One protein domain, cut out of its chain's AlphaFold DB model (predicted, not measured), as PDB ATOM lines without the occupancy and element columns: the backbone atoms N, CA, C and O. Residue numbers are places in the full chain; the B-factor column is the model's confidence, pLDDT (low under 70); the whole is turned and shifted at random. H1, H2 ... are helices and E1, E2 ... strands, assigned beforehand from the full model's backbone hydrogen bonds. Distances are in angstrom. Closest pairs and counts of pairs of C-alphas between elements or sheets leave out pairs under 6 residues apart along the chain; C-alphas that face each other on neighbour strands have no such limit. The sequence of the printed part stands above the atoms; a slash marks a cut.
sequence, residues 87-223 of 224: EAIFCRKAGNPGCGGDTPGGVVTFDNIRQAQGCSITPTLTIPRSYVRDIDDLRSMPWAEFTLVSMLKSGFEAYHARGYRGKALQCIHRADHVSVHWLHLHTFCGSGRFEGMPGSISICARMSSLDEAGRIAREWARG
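What this domain is: This is residues 87 to 223 of the 224 residues of the protein "Hypothetical protein" of Polarella glacialis (UniProt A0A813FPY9). A strongly twisted sheet of five strands curls round one long helix, H3, and the shorter H4 packs beside H3 on the same face, over the edge strand E5. Two small helices complete the picture: H2 meets H4, and H1 grazes the sheet near E1 and E2. The printed part has 137 residues, with four named helices and five named strands in the order H1, E1, E2, H2, H3, E3, E4, E5, H4; the sheet's order is E1, E2, E4, E3, E5, antiparallel throughout. The class is mixed, helices and strands, with 68 residues, under half, in named elements. The whole is compact, with a radius of gyration of the C-alphas of 13.8 A and a rounded outline spanning 38 by 29 by 27 A.

Where its parts are: Find C-alpha 87 at (56.138, 63.542, 254.870), where H1 begins; it runs through residue 93. Next come E1, residues 107 to 111, and E2, residues 124 to 128. H2 holds residues 135 to 139. At C-alpha 144, (47.072, 51.840, 269.019), begins H3, residues 144 to 161, 25.8 A long. Then follow E3, residues 168 to 173, 16.3 A; E4, residues 185 to 189; and E5, residues 202 to 207, 15.7 A. H4, residues 212 to 222, spans 16.2 A and ends at C-alpha 222, (38.485, 53.677, 270.930).

How they stand to each other: Begin with the sheet. In the hairpin E1 and E2, N 108 and O 127 are 2.9 A apart, within hydrogen-bond range. Between E2 and E4 look at N 126 and O 185, 2.9 A; in the hairpin E4 and E3, at N 171 and O 186, 2.9 A; between E3 and E5, at N 170 and O 205, 2.9 A. E2, H2 and H3, E3 form a split strand-helix-strand unit, two strands running the same way with E4 between them; its crossover is right-handed. H3 and H4, on the same face, make two layers with the sheet. The closest C-alphas of H3 and E2 are those of Gly 155 and Thr 126, 5.6 A. H3 and H4 touch at Leu 148 and Ala 217, C-alphas 5.0 A apart, opposite ways at a tilt of 38 degrees, only just steep. H4 lies over E5 at a height over the sheet of 9.8 A. H2 and H4 only just touch, with 3 pairs of C-alphas within 8 A, the closest Arg 139 and Ala 221, 5.3 A. H1 only grazes the sheet with residues 90 to 93 and is apart from H3. In H1, H2, H3 and H4 every O i to N i+4 pair is within hydrogen-bond range.

The domain as a whole: The two C-alphas farthest apart, Asp 102 and Gly 118, are 39.8 A apart. The printed part has no cut. The links H1 to E1, E1 to E2, E3 to E4 and E4 to E5 are long. Look for low confidence, pLDDT under 70, at residues 97 to 98 and 100 to 103; the mean of the printed part is 94.8.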
ATOM      1  N   GLU A  87      56.011  64.912 254.387       93.31
ATOM      2  CA  GLU A  87      56.138  63.542 254.870       93.31
ATOM      3  C   GLU A  87      57.593  63.060 254.804       93.31
ATOM      4  O   GLU A  87      58.081  62.466 255.764       93.31
ATOM      5  N   ALA A  88      58.339  63.407 253.747       91.00
ATOM      6  CA  ALA A  88      59.768  63.104 253.646       91.00
ATOM      7  C   ALA A  88      60.585  63.775 254.773       91.00
ATOM      8  O   ALA A  88      61.537  63.195 255.303       91.00
ATOM      9  N   ILE A  89      60.199  64.986 255.200       92.12
ATOM     10  CA  ILE A  89      60.808  65.651 256.365       92.12
ATOM     11  C   ILE A  89      60.492  64.871 257.648       92.12
ATOM     12  O   ILE A  89      61.392  64.651 258.461       92.12
ATOM     13  N   PHE A  90      59.242  64.435 257.826       93.75
ATOM     14  CA  PHE A  90      58.818  63.661 258.997       93.75
ATOM     15  C   PHE A  90      59.517  62.306 259.060       93.75
ATOM     16  O   PHE A  90      60.019  61.942 260.118       93.75
ATOM     17  N   CYS A  91      59.670  61.624 257.928       92.12
ATOM     18  CA  CYS A  91      60.465  60.410 257.804       92.12
ATOM     19  C   CYS A  91      61.911  60.608 258.303       92.12
ATOM     20  O   CYS A  91      62.403  59.830 259.129       92.12
ATOM     21  N   ARG A  92      62.591  61.681 257.870       91.06
ATOM     22  CA  ARG A  92      63.949  61.994 258.349       91.06
ATOM     23  C   ARG A  92      63.970  62.280 259.848       91.06
ATOM     24  O   ARG A  92      64.851  61.791 260.552       91.06
ATOM     25  N   LYS A  93      62.988  63.035 260.358       92.56
ATOM     26  CA  LYS A  93      62.848  63.302 261.800       92.56
ATOM     27  C   LYS A  93      62.590  62.023 262.594       92.56
ATOM     28  O   LYS A  93      63.179  61.866 263.656       92.56
ATOM     29  N   ALA A  94      61.803  61.094 262.055       90.75
ATOM     30  CA  ALA A  94      61.524  59.788 262.641       90.75
ATOM     31  C   ALA A  94      62.779  58.901 262.779       90.75
ATOM     32  O   ALA A  94      62.732  57.871 263.451       90.75
ATOM     33  N   GLY A  95      63.914  59.304 262.194       86.31
ATOM     34  CA  GLY A  95      65.163  58.550 262.234       86.31
ATOM     35  C   GLY A  95      65.144  57.328 261.321       86.31
ATOM     36  O   GLY A  95      65.859  56.372 261.597       86.31
ATOM     37  N   ASN A  96      64.340  57.371 260.255       80.62
ATOM     38  CA  ASN A  96      64.250  56.324 259.243       80.62
ATOM     39  C   ASN A  96      65.014  56.767 257.989       80.62
ATOM     40  O   ASN A  96      64.415  57.382 257.101       80.62
ATOM     41  N   PRO A  97      66.332  56.518 257.885       68.81
ATOM     42  CA  PRO A  97      67.057  56.816 256.655       68.81
ATOM     43  C   PRO A  97      66.414  56.063 255.481       68.81
ATOM     44  O   PRO A  97      66.111  54.877 255.592       68.81
ATOM     45  N   GLY A  98      66.143  56.770 254.381       67.31
ATOM     46  CA  GLY A  98      65.475  56.207 253.202       67.31
ATOM     47  C   GLY A  98      64.013  55.796 253.415       67.31
ATOM     48  O   GLY A  98      63.471  55.074 252.589       67.31
ATOM     49  N   CYS A  99      63.378  56.205 254.519       70.75
ATOM     50  CA  CYS A  99      61.953  55.989 254.793       70.75
ATOM     51  C   CYS A  99      61.479  54.528 254.908       70.75
ATOM     52  O   CYS A  99      60.305  54.292 255.186       70.75
ATOM     53  N   GLY A 100      62.399  53.563 254.841       66.38
ATOM     54  CA  GLY A 100      62.153  52.123 254.961       66.38
ATOM     55  C   GLY A 100      62.759  51.453 256.202       66.38
ATOM     56  O   GLY A 100      63.014  50.260 256.159       66.38
ATOM     57  N   GLY A 101      63.063  52.231 257.248       62.25
ATOM     58  CA  GLY A 101      64.082  51.920 258.263       62.25
ATOM     59  C   GLY A 101      64.000  50.566 258.993       62.25
ATOM     60  O   GLY A 101      62.927  50.027 259.229       62.25
ATOM     61  N   ASP A 102      65.171  50.092 259.442       64.69
ATOM     62  CA  ASP A 102      65.382  48.886 260.269       64.69
ATOM     63  C   ASP A 102      65.319  49.163 261.786       64.69
ATOM     64  O   ASP A 102      65.662  48.315 262.616       64.69
ATOM     65  N   THR A 103      64.959  50.386 262.185       67.06
ATOM     66  CA  THR A 103      64.970  50.770 263.598       67.06
ATOM     67  C   THR A 103      63.808  50.131 264.353       67.06
ATOM     68  O   THR A 103      62.706  50.037 263.806       67.06
ATOM     69  N   PRO A 104      64.000  49.757 265.631       73.75
ATOM     70  CA  PRO A 104      62.887  49.342 266.471       73.75
ATOM     71  C   PRO A 104      61.832  50.455 266.543       73.75
ATOM     72  O   PRO A 104      62.157  51.647 266.481       73.75
ATOM     73  N   GLY A 105      60.563  50.054 266.666       79.44
ATOM     74  CA  GLY A 105      59.440  50.980 266.795       79.44
ATOM     75  C   GLY A 105      59.581  51.934 267.990       79.44
ATOM     76  O   GLY A 105      60.497  51.842 268.806       79.44
ATOM     77  N   GLY A 106      58.659  52.888 268.105       90.31
ATOM     78  CA  GLY A 106      58.671  53.885 269.175       90.31
ATOM     79  C   GLY A 106      58.224  55.253 268.684       90.31
ATOM     80  O   GLY A 106      57.517  55.357 267.683       90.31
ATOM     81  N   VAL A 107      58.645  56.304 269.387       94.56
ATOM     82  CA  VAL A 107      58.268  57.691 269.087       94.56
ATOM     83  C   VAL A 107      59.483  58.608 269.110       94.56
ATOM     84  O   VAL A 107      60.509  58.288 269.717       94.56
ATOM     85  N   VAL A 108      59.371  59.758 268.456       95.12
ATOM     86  CA  VAL A 108      60.375  60.825 268.495       95.12
ATOM     87  C   VAL A 108      59.675  62.148 268.755       95.12
ATOM     88  O   VAL A 108      58.578  62.375 268.248       95.12
ATOM     89  N   THR A 109      60.333  63.027 269.511       97.19
ATOM     90  CA  THR A 109      59.826  64.365 269.820       97.19
ATOM     91  C   THR A 109      60.822  65.436 269.385       97.19
ATOM     92  O   THR A 109      62.026  65.298 269.607       97.19
ATOM     93  N   PHE A 110      60.327  66.508 268.769       96.88
ATOM     94  CA  PHE A 110      61.128  67.633 268.283       96.88
ATOM     95  C   PHE A 110      60.375  68.967 268.394       96.88
ATOM     96  O   PHE A 110      59.173  69.005 268.658       96.88
ATOM     97  N   ASP A 111      61.099  70.076 268.226       97.56
ATOM     98  CA  ASP A 111      60.529  71.425 268.179       97.56
ATOM     99  C   ASP A 111      59.537  71.593 267.032       97.56
ATOM    100  O   ASP A 111      59.838  71.263 265.884       97.56
ATOM    101  N   ASN A 112      58.385  72.189 267.327       96.38
ATOM    102  CA  ASN A 112      57.530  72.712 266.278       96.38
ATOM    103  C   ASN A 112      58.155  73.990 265.690       96.38
ATOM    104  O   ASN A 112      58.746  74.799 266.403       96.38
ATOM    105  N   ILE A 113      57.995  74.191 264.385       96.00
ATOM    106  CA  ILE A 113      58.475  75.390 263.685       96.00
ATOM    107  C   ILE A 113      57.591  76.621 263.939       96.00
ATOM    108  O   ILE A 113      57.988  77.742 263.628       96.00
ATOM    109  N   ARG A 114      56.381  76.427 264.475       96.06
ATOM    110  CA  ARG A 114      55.418  77.492 264.779       96.06
ATOM    111  C   ARG A 114      55.204  77.631 266.281       96.06
ATOM    112  O   ARG A 114      55.217  76.653 267.025       96.06
ATOM    113  N   GLN A 115      54.922  78.861 266.705       97.44
ATOM    114  CA  GLN A 115      54.641  79.197 268.098       97.44
ATOM    115  C   GLN A 115      53.145  79.088 268.419       97.44
ATOM    116  O   GLN A 115      52.298  79.518 267.635       97.44
ATOM    117  N   ALA A 116      52.815  78.569 269.604       97.94
ATOM    118  CA  ALA A 116      51.452  78.606 270.133       97.94
ATOM    119  C   ALA A 116      51.126  79.953 270.768       97.94
ATOM    120  O   ALA A 116      51.893  80.504 271.559       97.94
ATOM    121  N   GLN A 117      49.946  80.468 270.431       98.25
ATOM    122  CA  GLN A 117      49.428  81.713 270.982       98.25
ATOM    123  C   GLN A 117      49.223  81.545 272.485       98.25
ATOM    124  O   GLN A 117      48.614  80.568 272.923       98.25
ATOM    125  N   GLY A 118      49.724  82.498 273.271       97.50
ATOM    126  CA  GLY A 118      49.619  82.473 274.731       97.50
ATOM    127  C   GLY A 118      50.596  81.527 275.439       97.50
ATOM    128  O   GLY A 118      50.502  81.391 276.657       97.50
ATOM    129  N   CYS A 119      51.528  80.890 274.721       97.81
ATOM    130  CA  CYS A 119      52.580  80.067 275.320       97.81
ATOM    131  C   CYS A 119      53.926  80.796 275.334       97.81
ATOM    132  O   CYS A 119      54.315  81.411 274.344       97.81
ATOM    133  N   SER A 120      54.648  80.680 276.450       97.12
ATOM    134  CA  SER A 120      55.972  81.284 276.653       97.12
ATOM    135  C   SER A 120      57.135  80.449 276.111       97.12
ATOM    136  O   SER A 120      58.260  80.936 276.092       97.12
ATOM    137  N   ILE A 121      56.884  79.203 275.700       97.56
ATOM    138  CA  ILE A 121      57.893  78.303 275.130       97.56
ATOM    139  C   ILE A 121      57.389  77.665 273.835       97.56
ATOM    140  O   ILE A 121      56.177  77.620 273.597       97.56
ATOM    141  N   THR A 122      58.314  77.176 273.012       98.12
ATOM    142  CA  THR A 122      58.019  76.533 271.728       98.12
ATOM    143  C   THR A 122      57.266  75.213 271.918       98.12
ATOM    144  O   THR A 122      57.739  74.358 272.679       98.12
ATOM    145  N   PRO A 123      56.120  75.013 271.235       98.25
ATOM    146  CA  PRO A 123      55.429  73.728 271.189       98.25
ATOM    147  C   PRO A 123      56.333  72.592 270.709       98.25
ATOM    148  O   PRO A 123      57.263  72.807 269.930       98.25
ATOM    149  N   THR A 124      56.024  71.366 271.118       98.50
ATOM    150  CA  THR A 124      56.664  70.157 270.583       98.50
ATOM    151  C   THR A 124      55.737  69.412 269.630       98.50
ATOM    152  O   THR A 124      54.510  69.518 269.710       98.50
ATOM    153  N   LEU A 125      56.351  68.661 268.718       98.19
ATOM    154  CA  LEU A 125      55.721  67.632 267.902       98.19
ATOM    155  C   LEU A 125      56.276  66.274 268.306       98.19
ATOM    156  O   LEU A 125      57.494  66.097 268.335       98.19
ATOM    157  N   THR A 126      55.390  65.321 268.570       98.31
ATOM    158  CA  THR A 126      55.743  63.920 268.808       98.31
ATOM    159  C   THR A 126      55.130  63.053 267.720       98.31
ATOM    160  O   THR A 126      53.930  63.150 267.473       98.31
ATOM    161  N   ILE A 127      55.932  62.203 267.080       97.19
ATOM    162  CA  ILE A 127      55.509  61.323 265.976       97.19
ATOM    163  C   ILE A 127      55.917  59.873 266.263       97.19
ATOM    164  O   ILE A 127      56.945  59.666 266.920       97.19
ATOM    165  N   PRO A 128      55.167  58.859 265.794       95.50
ATOM    166  CA  PRO A 128      55.660  57.492 265.784       95.50
ATOM    167  C   PRO A 128      56.812  57.361 264.783       95.50
ATOM    168  O   PRO A 128      56.848  58.046 263.758       95.50
ATOM    169  N   ARG A 129      57.754  56.461 265.084       93.31
ATOM    170  CA  ARG A 129      58.804  56.068 264.136       93.31
ATOM    171  C   ARG A 129      58.212  55.327 262.948       93.31
ATOM    172  O   ARG A 129      58.597  55.606 261.823       93.31
ATOM    173  N   SER A 130      57.257  54.434 263.190       92.31
ATOM    174  CA  SER A 130      56.472  53.797 262.133       92.31
ATOM    175  C   SER A 130      55.648  54.836 261.383       92.31
ATOM    176  O   SER A 130      55.094  55.748 261.997       92.31
ATOM    177  N   TYR A 131      55.526  54.670 260.068       94.31
ATOM    178  CA  TYR A 131      54.567  55.426 259.284       94.31
ATOM    179  C   TYR A 131      53.153  55.010 259.684       94.31
ATOM    180  O   TYR A 131      52.719  53.886 259.440       94.31
ATOM    181  N   VAL A 132      52.460  55.935 260.334       95.62
ATOM    182  CA  VAL A 132      51.040  55.841 260.656       95.62
ATOM    183  C   VAL A 132      50.429  57.094 260.079       95.62
ATOM    184  O   VAL A 132      50.882  58.182 260.421       95.62
ATOM    185  N   ARG A 133      49.458  56.969 259.182       96.81
ATOM    186  CA  ARG A 133      48.989  58.105 258.381       96.81
ATOM    187  C   ARG A 133      48.329  59.186 259.238       96.81
ATOM    188  O   ARG A 133      48.608  60.373 259.096       96.81
ATOM    189  N   ASP A 134      47.443  58.761 260.126       97.75
ATOM    190  CA  ASP A 134      46.617  59.613 260.974       97.75
ATOM    191  C   ASP A 134      46.058  58.801 262.157       97.75
ATOM    192  O   ASP A 134      46.461  57.662 262.409       97.75
ATOM    193  N   ILE A 135      45.168  59.407 262.944       97.94
ATOM    194  CA  ILE A 135      44.604  58.758 264.132       97.94
ATOM    195  C   ILE A 135      43.652  57.607 263.791       97.94
ATOM    196  O   ILE A 135      43.551  56.664 264.574       97.94
ATOM    197  N   ASP A 136      42.966  57.655 262.650       97.81
ATOM    198  CA  ASP A 136      42.028  56.605 262.258       97.81
ATOM    199  C   ASP A 136      42.789  55.376 261.748       97.81
ATOM    200  O   ASP A 136      42.448  54.251 262.121       97.81
ATOM    201  N   ASP A 137      43.889  55.594 261.018       97.12
ATOM    202  CA  ASP A 137      44.855  54.545 260.676       97.12
ATOM    203  C   ASP A 137      45.406  53.874 261.945       97.12
ATOM    204  O   ASP A 137      45.308  52.654 262.094       97.12
ATOM    205  N   LEU A 138      45.857  54.664 262.933       96.88
ATOM    206  CA  LEU A 138      46.356  54.119 264.198       96.88
ATOM    207  C   LEU A 138      45.318  53.250 264.916       96.88
ATOM    208  O   LEU A 138      45.660  52.184 265.418       96.88
ATOM    209  N   ARG A 139      44.060  53.697 264.996       97.38
ATOM    210  CA  ARG A 139      42.976  52.983 265.701       97.38
ATOM    211  C   ARG A 139      42.711  51.592 265.138       97.38
ATOM    212  O   ARG A 139      42.231  50.728 265.867       97.38
ATOM    213  N   SER A 140      43.027  51.369 263.865       96.81
ATOM    214  CA  SER A 140      42.909  50.053 263.234       96.81
ATOM    215  C   SER A 140      44.002  49.066 263.671       96.81
ATOM    216  O   SER A 140      43.885  47.863 263.433       96.81
ATOM    217  N   MET A 141      45.057  49.548 264.337       95.62
ATOM    218  CA  MET A 141      46.231  48.761 264.701       95.62
ATOM    219  C   MET A 141      46.097  48.166 266.114       95.62
ATOM    220  O   MET A 141      45.662  48.847 267.044       95.62
ATOM    221  N   PRO A 142      46.552  46.918 266.350       94.94
ATOM    222  CA  PRO A 142      46.435  46.263 267.661       94.94
ATOM    223  C   PRO A 142      47.254  46.945 268.772       94.94
ATOM    224  O   PRO A 142      47.041  46.697 269.954       94.94
ATOM    225  N   TRP A 143      48.187  47.820 268.399       94.12
ATOM    226  CA  TRP A 143      49.092  48.549 269.287       94.12
ATOM    227  C   TRP A 143      48.742  50.044 269.413       94.12
ATOM    228  O   TRP A 143      49.558  50.824 269.915       94.12
ATOM    229  N   ALA A 144      47.534  50.451 268.997       96.00
ATOM    230  CA  ALA A 144      47.072  51.840 269.019       96.00
ATOM    231  C   ALA A 144      47.238  52.507 270.393       96.00
ATOM    232  O   ALA A 144      47.889  53.545 270.517       96.00
ATOM    233  N   GLU A 145      46.691  51.880 271.443       96.19
ATOM    234  CA  GLU A 145      46.761  52.404 272.811       96.19
ATOM    235  C   GLU A 145      48.217  52.553 273.270       96.19
ATOM    236  O   GLU A 145      48.593  53.603 273.783       96.19
ATOM    237  N   PHE A 146      49.048  51.533 273.042       95.12
ATOM    238  CA  PHE A 146      50.452  51.550 273.451       95.12
ATOM    239  C   PHE A 146      51.224  52.696 272.784       95.12
ATOM    240  O   PHE A 146      51.907  53.459 273.469       95.12
ATOM    241  N   THR A 147      51.043  52.891 271.475       95.06
ATOM    242  CA  THR A 147      51.686  53.998 270.749       95.06
ATOM    243  C   THR A 147      51.215  55.357 271.254       95.06
ATOM    244  O   THR A 147      52.045  56.233 271.498       95.06
ATOM    245  N   LEU A 148      49.913  55.535 271.497       97.50
ATOM    246  CA  LEU A 148      49.386  56.783 272.057       97.50
ATOM    247  C   LEU A 148      49.945  57.076 273.452       97.50
ATOM    248  O   LEU A 148      50.280  58.226 273.729       97.50
ATOM    249  N   VAL A 149      50.103  56.064 274.315       97.38
ATOM    250  CA  VAL A 149      50.756  56.239 275.624       97.38
ATOM    251  C   VAL A 149      52.183  56.746 275.447       97.38
ATOM    252  O   VAL A 149      52.559  57.726 276.095       97.38
ATOM    253  N   SER A 150      52.968  56.120 274.566       96.19
ATOM    254  CA  SER A 150      54.346  56.539 274.295       96.19
ATOM    255  C   SER A 150      54.413  57.970 273.762       96.19
ATOM    256  O   SER A 150      55.233  58.757 274.239       96.19
ATOM    257  N   MET A 151      53.529  58.339 272.827       98.19
ATOM    258  CA  MET A 151      53.474  59.695 272.275       98.19
ATOM    259  C   MET A 151      53.112  60.729 273.350       98.19
ATOM    260  O   MET A 151      53.817  61.724 273.502       98.19
ATOM    261  N   LEU A 152      52.058  60.476 274.134       98.56
ATOM    262  CA  LEU A 152      51.590  61.375 275.194       98.56
ATOM    263  C   LEU A 152      52.636  61.591 276.287       98.56
ATOM    264  O   LEU A 152      52.803  62.717 276.755       98.56
ATOM    265  N   LYS A 153      53.332  60.526 276.705       98.12
ATOM    266  CA  LYS A 153      54.409  60.627 277.698       98.12
ATOM    267  C   LYS A 153      55.596  61.400 277.131       98.12
ATOM    268  O   LYS A 153      55.978  62.409 277.714       98.12
ATOM    269  N   SER A 154      56.108  61.002 275.963       97.88
ATOM    270  CA  SER A 154      57.277  61.653 275.355       97.88
ATOM    271  C   SER A 154      57.035  63.142 275.076       97.88
ATOM    272  O   SER A 154      57.886  63.971 275.401       97.88
ATOM    273  N   GLY A 155      55.858  63.501 274.548       98.44
ATOM    274  CA  GLY A 155      55.478  64.893 274.309       98.44
ATOM    275  C   GLY A 155      55.398  65.710 275.599       98.44
ATOM    276  O   GLY A 155      55.958  66.808 275.670       98.44
ATOM    277  N   PHE A 156      54.757  65.167 276.641       98.62
ATOM    278  CA  PHE A 156      54.638  65.817 277.948       98.62
ATOM    279  C   PHE A 156      56.003  66.054 278.608       98.62
ATOM    280  O   PHE A 156      56.269  67.168 279.068       98.62
ATOM    281  N   GLU A 157      56.866  65.035 278.637       98.06
ATOM    282  CA  GLU A 157      58.207  65.102 279.233       98.06
ATOM    283  C   GLU A 157      59.085  66.111 278.507       98.06
ATOM    284  O   GLU A 157      59.647  67.002 279.144       98.06
ATOM    285  N   ALA A 158      59.153  66.026 277.175       97.88
ATOM    286  CA  ALA A 158      59.956  66.932 276.365       97.88
ATOM    287  C   ALA A 158      59.521  68.394 276.542       97.88
ATOM    288  O   ALA A 158      60.362  69.288 276.629       97.88
ATOM    289  N   TYR A 159      58.212  68.646 276.638       98.31
ATOM    290  CA  TYR A 159      57.685  69.993 276.845       98.31
ATOM    291  C   TYR A 159      58.002  70.540 278.251       98.31
ATOM    292  O   TYR A 159      58.365  71.708 278.397       98.31
ATOM    293  N   HIS A 160      57.947  69.701 279.292       98.06
ATOM    294  CA  HIS A 160      58.316  70.092 280.662       98.06
ATOM    295  C   HIS A 160      59.824  70.261 280.855       98.06
ATOM    296  O   HIS A 160      60.252  71.174 281.567       98.06
ATOM    297  N   ALA A 161      60.640  69.434 280.196       97.62
ATOM    298  CA  ALA A 161      62.099  69.542 280.216       97.62
ATOM    299  C   ALA A 161      62.590  70.909 279.701       97.62
ATOM    300  O   ALA A 161      63.651  71.381 280.101       97.62
ATOM    301  N   ARG A 162      61.779  71.595 278.886       96.81
ATOM    302  CA  ARG A 162      62.027  72.958 278.379       96.81
ATOM    303  C   ARG A 162      61.619  74.071 279.345       96.81
ATOM    304  O   ARG A 162      61.655  75.245 278.987       96.81
ATOM    305  N   GLY A 163      61.207  73.723 280.560       96.62
ATOM    306  CA  GLY A 163      60.912  74.682 281.621       96.62
ATOM    307  C   GLY A 163      59.436  75.038 281.782       96.62
ATOM    308  O   GLY A 163      59.118  75.859 282.644       96.62
ATOM    309  N   TYR A 164      58.514  74.423 281.033       97.88
ATOM    310  CA  TYR A 164      57.089  74.568 281.337       97.88
ATOM    311  C   TYR A 164      56.730  73.821 282.626       97.88
ATOM    312  O   TYR A 164      57.186  72.705 282.859       97.88
ATOM    313  N   ARG A 165      55.918  74.449 283.484       97.00
ATOM    314  CA  ARG A 165      55.532  73.918 284.808       97.00
ATOM    315  C   ARG A 165      54.019  73.750 284.991       97.00
ATOM    316  O   ARG A 165      53.572  73.424 286.085       97.00
ATOM    317  N   GLY A 166      53.226  74.047 283.962       97.19
ATOM    318  CA  GLY A 166      51.764  73.980 284.018       97.19
ATOM    319  C   GLY A 166      51.201  72.692 283.421       97.19
ATOM    320  O   GLY A 166      51.930  71.801 283.008       97.19
ATOM    321  N   LYS A 167      49.874  72.619 283.292       98.31
ATOM    322  CA  LYS A 167      49.222  71.526 282.552       98.31
ATOM    323  C   LYS A 167      49.486  71.685 281.059       98.31
ATOM    324  O   LYS A 167      49.165  72.739 280.507       98.31
ATOM    325  N   ALA A 168      50.025  70.666 280.404       98.50
ATOM    326  CA  ALA A 168      50.201  70.680 278.957       98.50
ATOM    327  C   ALA A 168      48.879  70.314 278.267       98.50
ATOM    328  O   ALA A 168      48.154  69.435 278.733       98.50
ATOM    329  N   LEU A 169      48.542  70.992 277.174       98.75
ATOM    330  CA  LEU A 169      47.492  70.562 276.258       98.75
ATOM    331  C   LEU A 169      48.154  69.744 275.148       98.75
ATOM    332  O   LEU A 169      49.096  70.225 274.518       98.75
ATOM    333  N   GLN A 170      47.684  68.515 274.951       98.69
ATOM    334  CA  GLN A 170      48.182  67.607 273.923       98.69
ATOM    335  C   GLN A 170      47.061  67.331 272.927       98.69
ATOM    336  O   GLN A 170      45.966  66.944 273.343       98.69
ATOM    337  N   CYS A 171      47.314  67.572 271.643       98.69
ATOM    338  CA  CYS A 171      46.304  67.526 270.592       98.69
ATOM    339  C   CYS A 171      46.797  66.786 269.348       98.69
ATOM    340  O   CYS A 171      47.944  66.955 268.941       98.69
ATOM    341  N   ILE A 172      45.908  66.023 268.717       98.38
ATOM    342  CA  ILE A 172      46.121  65.378 267.417       98.38
ATOM    343  C   ILE A 172      45.071  65.940 266.455       98.38
ATOM    344  O   ILE A 172      43.884  65.984 266.797       98.38
ATOM    345  N   HIS A 173      45.492  66.372 265.266       98.06
ATOM    346  CA  HIS A 173      44.563  66.746 264.195       98.06
ATOM    347  C   HIS A 173      43.733  65.537 263.757       98.06
ATOM    348  O   HIS A 173      44.220  64.409 263.706       98.06
ATOM    349  N   ARG A 174      42.463  65.759 263.422       97.31
ATOM    350  CA  ARG A 174      41.621  64.724 262.814       97.31
ATOM    351  C   ARG A 174      42.147  64.371 261.422       97.31
ATOM    352  O   ARG A 174      42.756  65.211 260.758       97.31
ATOM    353  N   ALA A 175      41.877  63.145 260.977       96.69
ATOM    354  CA  ALA A 175      42.379  62.615 259.708       96.69
ATOM    355  C   ALA A 175      42.030  63.498 258.491       96.69
ATOM    356  O   ALA A 175      42.834  63.646 257.576       96.69
ATOM    357  N   ASP A 176      40.864  64.149 258.508       96.62
ATOM    358  CA  ASP A 176      40.366  65.033 257.449       96.62
ATOM    359  C   ASP A 176      40.934  66.467 257.484       96.62
ATOM    360  O   ASP A 176      40.672  67.246 256.571       96.62
ATOM    361  N   HIS A 177      41.714  66.822 258.509       97.00
ATOM    362  CA  HIS A 177      42.285  68.165 258.697       97.00
ATOM    363  C   HIS A 177      43.815  68.170 258.813       97.00
ATOM    364  O   HIS A 177      44.415  69.225 259.026       97.00
ATOM    365  N   VAL A 178      44.458  67.009 258.686       94.81
ATOM    366  CA  VAL A 178      45.912  66.901 258.790       94.81
ATOM    367  C   VAL A 178      46.589  67.409 257.511       94.81
ATOM    368  O   VAL A 178      46.196  67.059 256.402       94.81
ATOM    369  N   SER A 179      47.611  68.254 257.661       94.06
ATOM    370  CA  SER A 179      48.383  68.815 256.538       94.06
ATOM    371  C   SER A 179      49.591  67.966 256.132       94.06
ATOM    372  O   SER A 179      50.106  68.134 255.032       94.06
ATOM    373  N   VAL A 180      50.040  67.082 257.025       96.25
ATOM    374  CA  VAL A 180      51.099  66.096 256.797       96.25
ATOM    375  C   VAL A 180      50.535  64.749 257.200       96.25
ATOM    376  O   VAL A 180      50.196  64.563 258.369       96.25
ATOM    377  N   HIS A 181      50.432  63.814 256.263       96.69
ATOM    378  CA  HIS A 181      49.832  62.497 256.479       96.69
ATOM    379  C   HIS A 181      50.765  61.543 257.238       96.69
ATOM    380  O   HIS A 181      51.030  60.427 256.812       96.69
ATOM    381  N   TRP A 182      51.260  62.001 258.383       96.75
ATOM    382  CA  TRP A 182      52.024  61.242 259.356       96.75
ATOM    383  C   TRP A 182      51.508  61.628 260.732       96.75
ATOM    384  O   TRP A 182      51.632  62.787 261.117       96.75
ATOM    385  N   LEU A 183      50.941  60.689 261.481       97.94
ATOM    386  CA  LEU A 183      50.363  60.907 262.797       97.94
ATOM    387  C   LEU A 183      51.309  61.731 263.675       97.94
ATOM    388  O   LEU A 183      52.455  61.350 263.911       97.94
ATOM    389  N   HIS A 184      50.812  62.844 264.204       98.12
ATOM    390  CA  HIS A 184      51.604  63.701 265.069       98.12
ATOM    391  C   HIS A 184      50.773  64.324 266.183       98.12
ATOM    392  O   HIS A 184      49.625  64.729 266.005       98.12
ATOM    393  N   LEU A 185      51.392  64.384 267.357       98.62
ATOM    394  CA  LEU A 185      50.862  64.976 268.571       98.62
ATOM    395  C   LEU A 185      51.520  66.337 268.785       98.62
ATOM    396  O   LEU A 185      52.742  66.428 268.895       98.62
ATOM    397  N   HIS A 186      50.711  67.383 268.882       98.62
ATOM    398  CA  HIS A 186      51.146  68.706 269.304       98.62
ATOM    399  C   HIS A 186      51.048  68.819 270.817       98.62
ATOM    400  O   HIS A 186      49.969  68.598 271.371       98.62
ATOM    401  N   THR A 187      52.118  69.267 271.468       98.75
ATOM    402  CA  THR A 187      52.118  69.537 272.909       98.75
ATOM    403  C   THR A 187      52.491  70.990 273.169       98.75
ATOM    404  O   THR A 187      53.525  71.482 272.718       98.75
ATOM    405  N   PHE A 188      51.611  71.703 273.871       98.69
ATOM    406  CA  PHE A 188      51.757  73.128 274.165       98.69
ATOM    407  C   PHE A 188      51.126  73.499 275.514       98.69
ATOM    408  O   PHE A 188      50.599  72.655 276.241       98.69
ATOM    409  N   CYS A 189      51.224  74.768 275.914       98.62
ATOM    410  CA  CYS A 189      50.737  75.222 277.213       98.62
ATOM    411  C   CYS A 189      49.212  75.082 277.327       98.62
ATOM    412  O   CYS A 189      48.479  75.270 276.359       98.62
ATOM    413  N   GLY A 190      48.713  74.808 278.534       97.81
ATOM    414  CA  GLY A 190      47.303  74.496 278.750       97.81
ATOM    415  C   GLY A 190      46.321  75.575 278.279       97.81
ATOM    416  O   GLY A 190      45.219  75.252 277.845       97.81
ATOM    417  N   SER A 191      46.657  76.853 278.397       97.38
ATOM    418  CA  SER A 191      45.797  77.960 277.953       97.38
ATOM    419  C   SER A 191      46.024  78.360 276.495       97.38
ATOM    420  O   SER A 191      45.367  79.282 276.018       97.38
ATOM    421  N   GLY A 192      46.976  77.722 275.813       97.69
ATOM    422  CA  GLY A 192      47.401  78.123 274.486       97.69
ATOM    423  C   GLY A 192      46.408  77.762 273.390       97.69
ATOM    424  O   GLY A 192      45.497  76.952 273.581       97.69
ATOM    425  N   ARG A 193      46.618  78.359 272.216       98.31
ATOM    426  CA  ARG A 193      45.947  77.977 270.967       98.31
ATOM    427  C   ARG A 193      46.979  77.758 269.874       98.31
ATOM    428  O   ARG A 193      47.943  78.521 269.771       98.31
ATOM    429  N   PHE A 194      46.772  76.743 269.046       97.62
ATOM    430  CA  PHE A 194      47.713  76.382 267.992       97.62
ATOM    431  C   PHE A 194      46.979  75.780 266.797       97.62
ATOM    432  O   PHE A 194      46.315  74.766 266.951       97.62
ATOM    433  N   GLU A 195      47.064  76.415 265.624       95.38
ATOM    434  CA  GLU A 195      46.515  75.880 264.361       95.38
ATOM    435  C   GLU A 195      45.053  75.408 264.454       95.38
ATOM    436  O   GLU A 195      44.702  74.332 263.993       95.38
ATOM    437  N   GLY A 196      44.191  76.201 265.099       96.50
ATOM    438  CA  GLY A 196      42.777  75.854 265.299       96.50
ATOM    439  C   GLY A 196      42.501  74.911 266.479       96.50
ATOM    440  O   GLY A 196      41.336  74.649 266.774       96.50
ATOM    441  N   MET A 197      43.535  74.469 267.201       97.81
ATOM    442  CA  MET A 197      43.436  73.629 268.397       97.81
ATOM    443  C   MET A 197      43.481  74.459 269.696       97.81
ATOM    444  O   MET A 197      44.233  75.439 269.771       97.81
ATOM    445  N   PRO A 198      42.723  74.071 270.741       97.94
ATOM    446  CA  PRO A 198      41.674  73.049 270.698       97.94
ATOM    447  C   PRO A 198      40.464  73.516 269.863       97.94
ATOM    448  O   PRO A 198      40.145  74.708 269.840       97.94
ATOM    449  N   GLY A 199      39.782  72.575 269.205       96.44
ATOM    450  CA  GLY A 199      38.625  72.841 268.344       96.44
ATOM    451  C   GLY A 199      38.034  71.569 267.722       96.44
ATOM    452  O   GLY A 199      38.434  70.462 268.073       96.44
ATOM    453  N   SER A 200      37.097  71.720 266.780       96.81
ATOM    454  CA  SER A 200      36.396  70.605 266.105       96.81
ATOM    455  C   SER A 200      37.265  69.786 265.142       96.81
ATOM    456  O   SER A 200      36.844  68.719 264.689       96.81
ATOM    457  N   ILE A 201      38.456  70.292 264.820       97.50
ATOM    458  CA  ILE A 201      39.418  69.695 263.883       97.50
ATOM    459  C   ILE A 201      40.459  68.813 264.581       97.50
ATOM    460  O   ILE A 201      41.363  68.298 263.936       97.50
ATOM    461  N   SER A 202      40.360  68.648 265.902       98.06
ATOM    462  CA  SER A 202      41.368  67.965 266.716       98.06
ATOM    463  C   SER A 202      40.746  67.194 267.866       98.06
ATOM    464  O   SER A 202      39.739  67.629 268.424       98.06
ATOM    465  N   ILE A 203      41.406  66.123 268.294       98.25
ATOM    466  CA  ILE A 203      41.187  65.521 269.612       98.25
ATOM    467  C   ILE A 203      42.253  66.049 270.568       98.25
ATOM    468  O   ILE A 203      43.431  66.088 270.223       98.25
ATOM    469  N   CYS A 204      41.843  66.499 271.752       98.44
ATOM    470  CA  CYS A 204      42.739  67.142 272.706       98.44
ATOM    471  C   CYS A 204      42.480  66.657 274.127       98.44
ATOM    472  O   CYS A 204      41.339  66.432 274.526       98.44
ATOM    473  N   ALA A 205      43.542  66.592 274.922       98.38
ATOM    474  CA  ALA A 205      43.470  66.298 276.340       98.38
ATOM    475  C   ALA A 205      44.492  67.147 277.091       98.38
ATOM    476  O   ALA A 205      45.599  67.409 276.620       98.38
ATOM    477  N   ARG A 206      44.104  67.595 278.284       98.50
ATOM    478  CA  ARG A 206      45.032  68.233 279.216       98.50
ATOM    479  C   ARG A 206      45.726  67.137 279.999       98.50
ATOM    480  O   ARG A 206      45.034  66.288 280.554       98.50
ATOM    481  N   MET A 207      47.047  67.212 280.072       98.50
ATOM    482  CA  MET A 207      47.842  66.379 280.959       98.50
ATOM    483  C   MET A 207      48.495  67.212 282.052       98.50
ATOM    484  O   MET A 207      49.022  68.298 281.795       98.50
ATOM    485  N   SER A 208      48.422  66.712 283.282       98.38
ATOM    486  CA  SER A 208      49.091  67.278 284.457       98.38
ATOM    487  C   SER A 208      50.159  66.358 285.052       98.38
ATOM    488  O   SER A 208      51.022  66.831 285.788       98.38
ATOM    489  N   SER A 209      50.144  65.075 284.690       98.19
ATOM    490  CA  SER A 209      51.144  64.077 285.071       98.19
ATOM    491  C   SER A 209      51.243  62.971 284.013       98.19
ATOM    492  O   SER A 209      50.394  62.862 283.126       98.19
ATOM    493  N   LEU A 210      52.275  62.127 284.114       98.19
ATOM    494  CA  LEU A 210      52.482  60.989 283.210       98.19
ATOM    495  C   LEU A 210      51.446  59.871 283.390       98.19
ATOM    496  O   LEU A 210      51.151  59.159 282.429       98.19
ATOM    497  N   ASP A 211      50.863  59.741 284.582       97.81
ATOM    498  CA  ASP A 211      49.886  58.691 284.903       97.81
ATOM    499  C   ASP A 211      48.566  58.865 284.138       97.81
ATOM    500  O   ASP A 211      47.841  57.904 283.881       97.81
ATOM    501  N   GLU A 212      48.261  60.089 283.700       98.38
ATOM    502  CA  GLU A 212      47.063  60.384 282.912       98.38
ATOM    503  C   GLU A 212      47.141  59.832 281.476       98.38
ATOM    504  O   GLU A 212      46.098  59.635 280.843       98.38
ATOM    505  N   ALA A 213      48.348  59.531 280.973       98.31
ATOM    506  CA  ALA A 213      48.575  59.106 279.591       98.31
ATOM    507  C   ALA A 213      47.807  57.826 279.233       98.31
ATOM    508  O   ALA A 213      47.183  57.768 278.178       98.31
ATOM    509  N   GLY A 214      47.803  56.821 280.118       97.38
ATOM    510  CA  GLY A 214      47.129  55.538 279.873       97.38
ATOM    511  C   GLY A 214      45.622  55.686 279.675       97.38
ATOM    512  O   GLY A 214      45.042  55.112 278.754       97.38
ATOM    513  N   ARG A 215      44.984  56.510 280.512       98.06
ATOM    514  CA  ARG A 215      43.547  56.789 280.411       98.06
ATOM    515  C   ARG A 215      43.214  57.532 279.115       98.06
ATOM    516  O   ARG A 215      42.277  57.137 278.430       98.06
ATOM    517  N   ILE A 216      43.978  58.577 278.784       98.25
ATOM    518  CA  ILE A 216      43.764  59.398 277.580       98.25
ATOM    519  C   ILE A 216      43.994  58.570 276.311       98.25
ATOM    520  O   ILE A 216      43.162  58.581 275.411       98.25
ATOM    521  N   ALA A 217      45.082  57.799 276.261       97.94
ATOM    522  CA  ALA A 217      45.394  56.922 275.139       97.94
ATOM    523  C   ALA A 217      44.274  55.910 274.869       97.94
ATOM    524  O   ALA A 217      43.874  55.728 273.724       97.94
ATOM    525  N   ARG A 218      43.729  55.287 275.922       97.81
ATOM    526  CA  ARG A 218      42.618  54.330 275.810       97.81
ATOM    527  C   ARG A 218      41.347  54.972 275.261       97.81
ATOM    528  O   ARG A 218      40.633  54.342 274.487       97.81
ATOM    529  N   GLU A 219      41.049  56.199 275.677       97.69
ATOM    530  CA  GLU A 219      39.919  56.978 275.163       97.69
ATOM    531  C   GLU A 219      40.105  57.273 273.670       97.69
ATOM    532  O   GLU A 219      39.250  56.945 272.851       97.69
ATOM    533  N   TRP A 220      41.273  57.794 273.294       97.81
ATOM    534  CA  TRP A 220      41.577  58.143 271.910       97.81
ATOM    535  C   TRP A 220      41.648  56.925 270.984       97.81
ATOM    536  O   TRP A 220      41.172  57.014 269.852       97.81
ATOM    537  N   ALA A 221      42.167  55.791 271.464       97.44
ATOM    538  CA  ALA A 221      42.257  54.536 270.716       97.44
ATOM    539  C   ALA A 221      40.888  53.915 270.391       97.44
ATOM    540  O   ALA A 221      40.786  53.141 269.447       97.44
ATOM    541  N   ARG A 222      39.832  54.239 271.148       96.69
ATOM    542  CA  ARG A 222      38.485  53.677 270.930       96.69
ATOM    543  C   ARG A 222      37.634  54.459 269.934       96.69
ATOM    544  O   ARG A 222      36.618  53.937 269.492       96.69
ATOM    545  N   GLY A 223      38.044  55.677 269.583       90.19
ATOM    546  CA  GLY A 223      37.147  56.620 268.922       90.19
ATOM    547  C   GLY A 223      36.202  57.256 269.940       90.19
ATOM    548  O   GLY A 223      35.516  56.564 270.688       90.19
TER     549      GLY A 223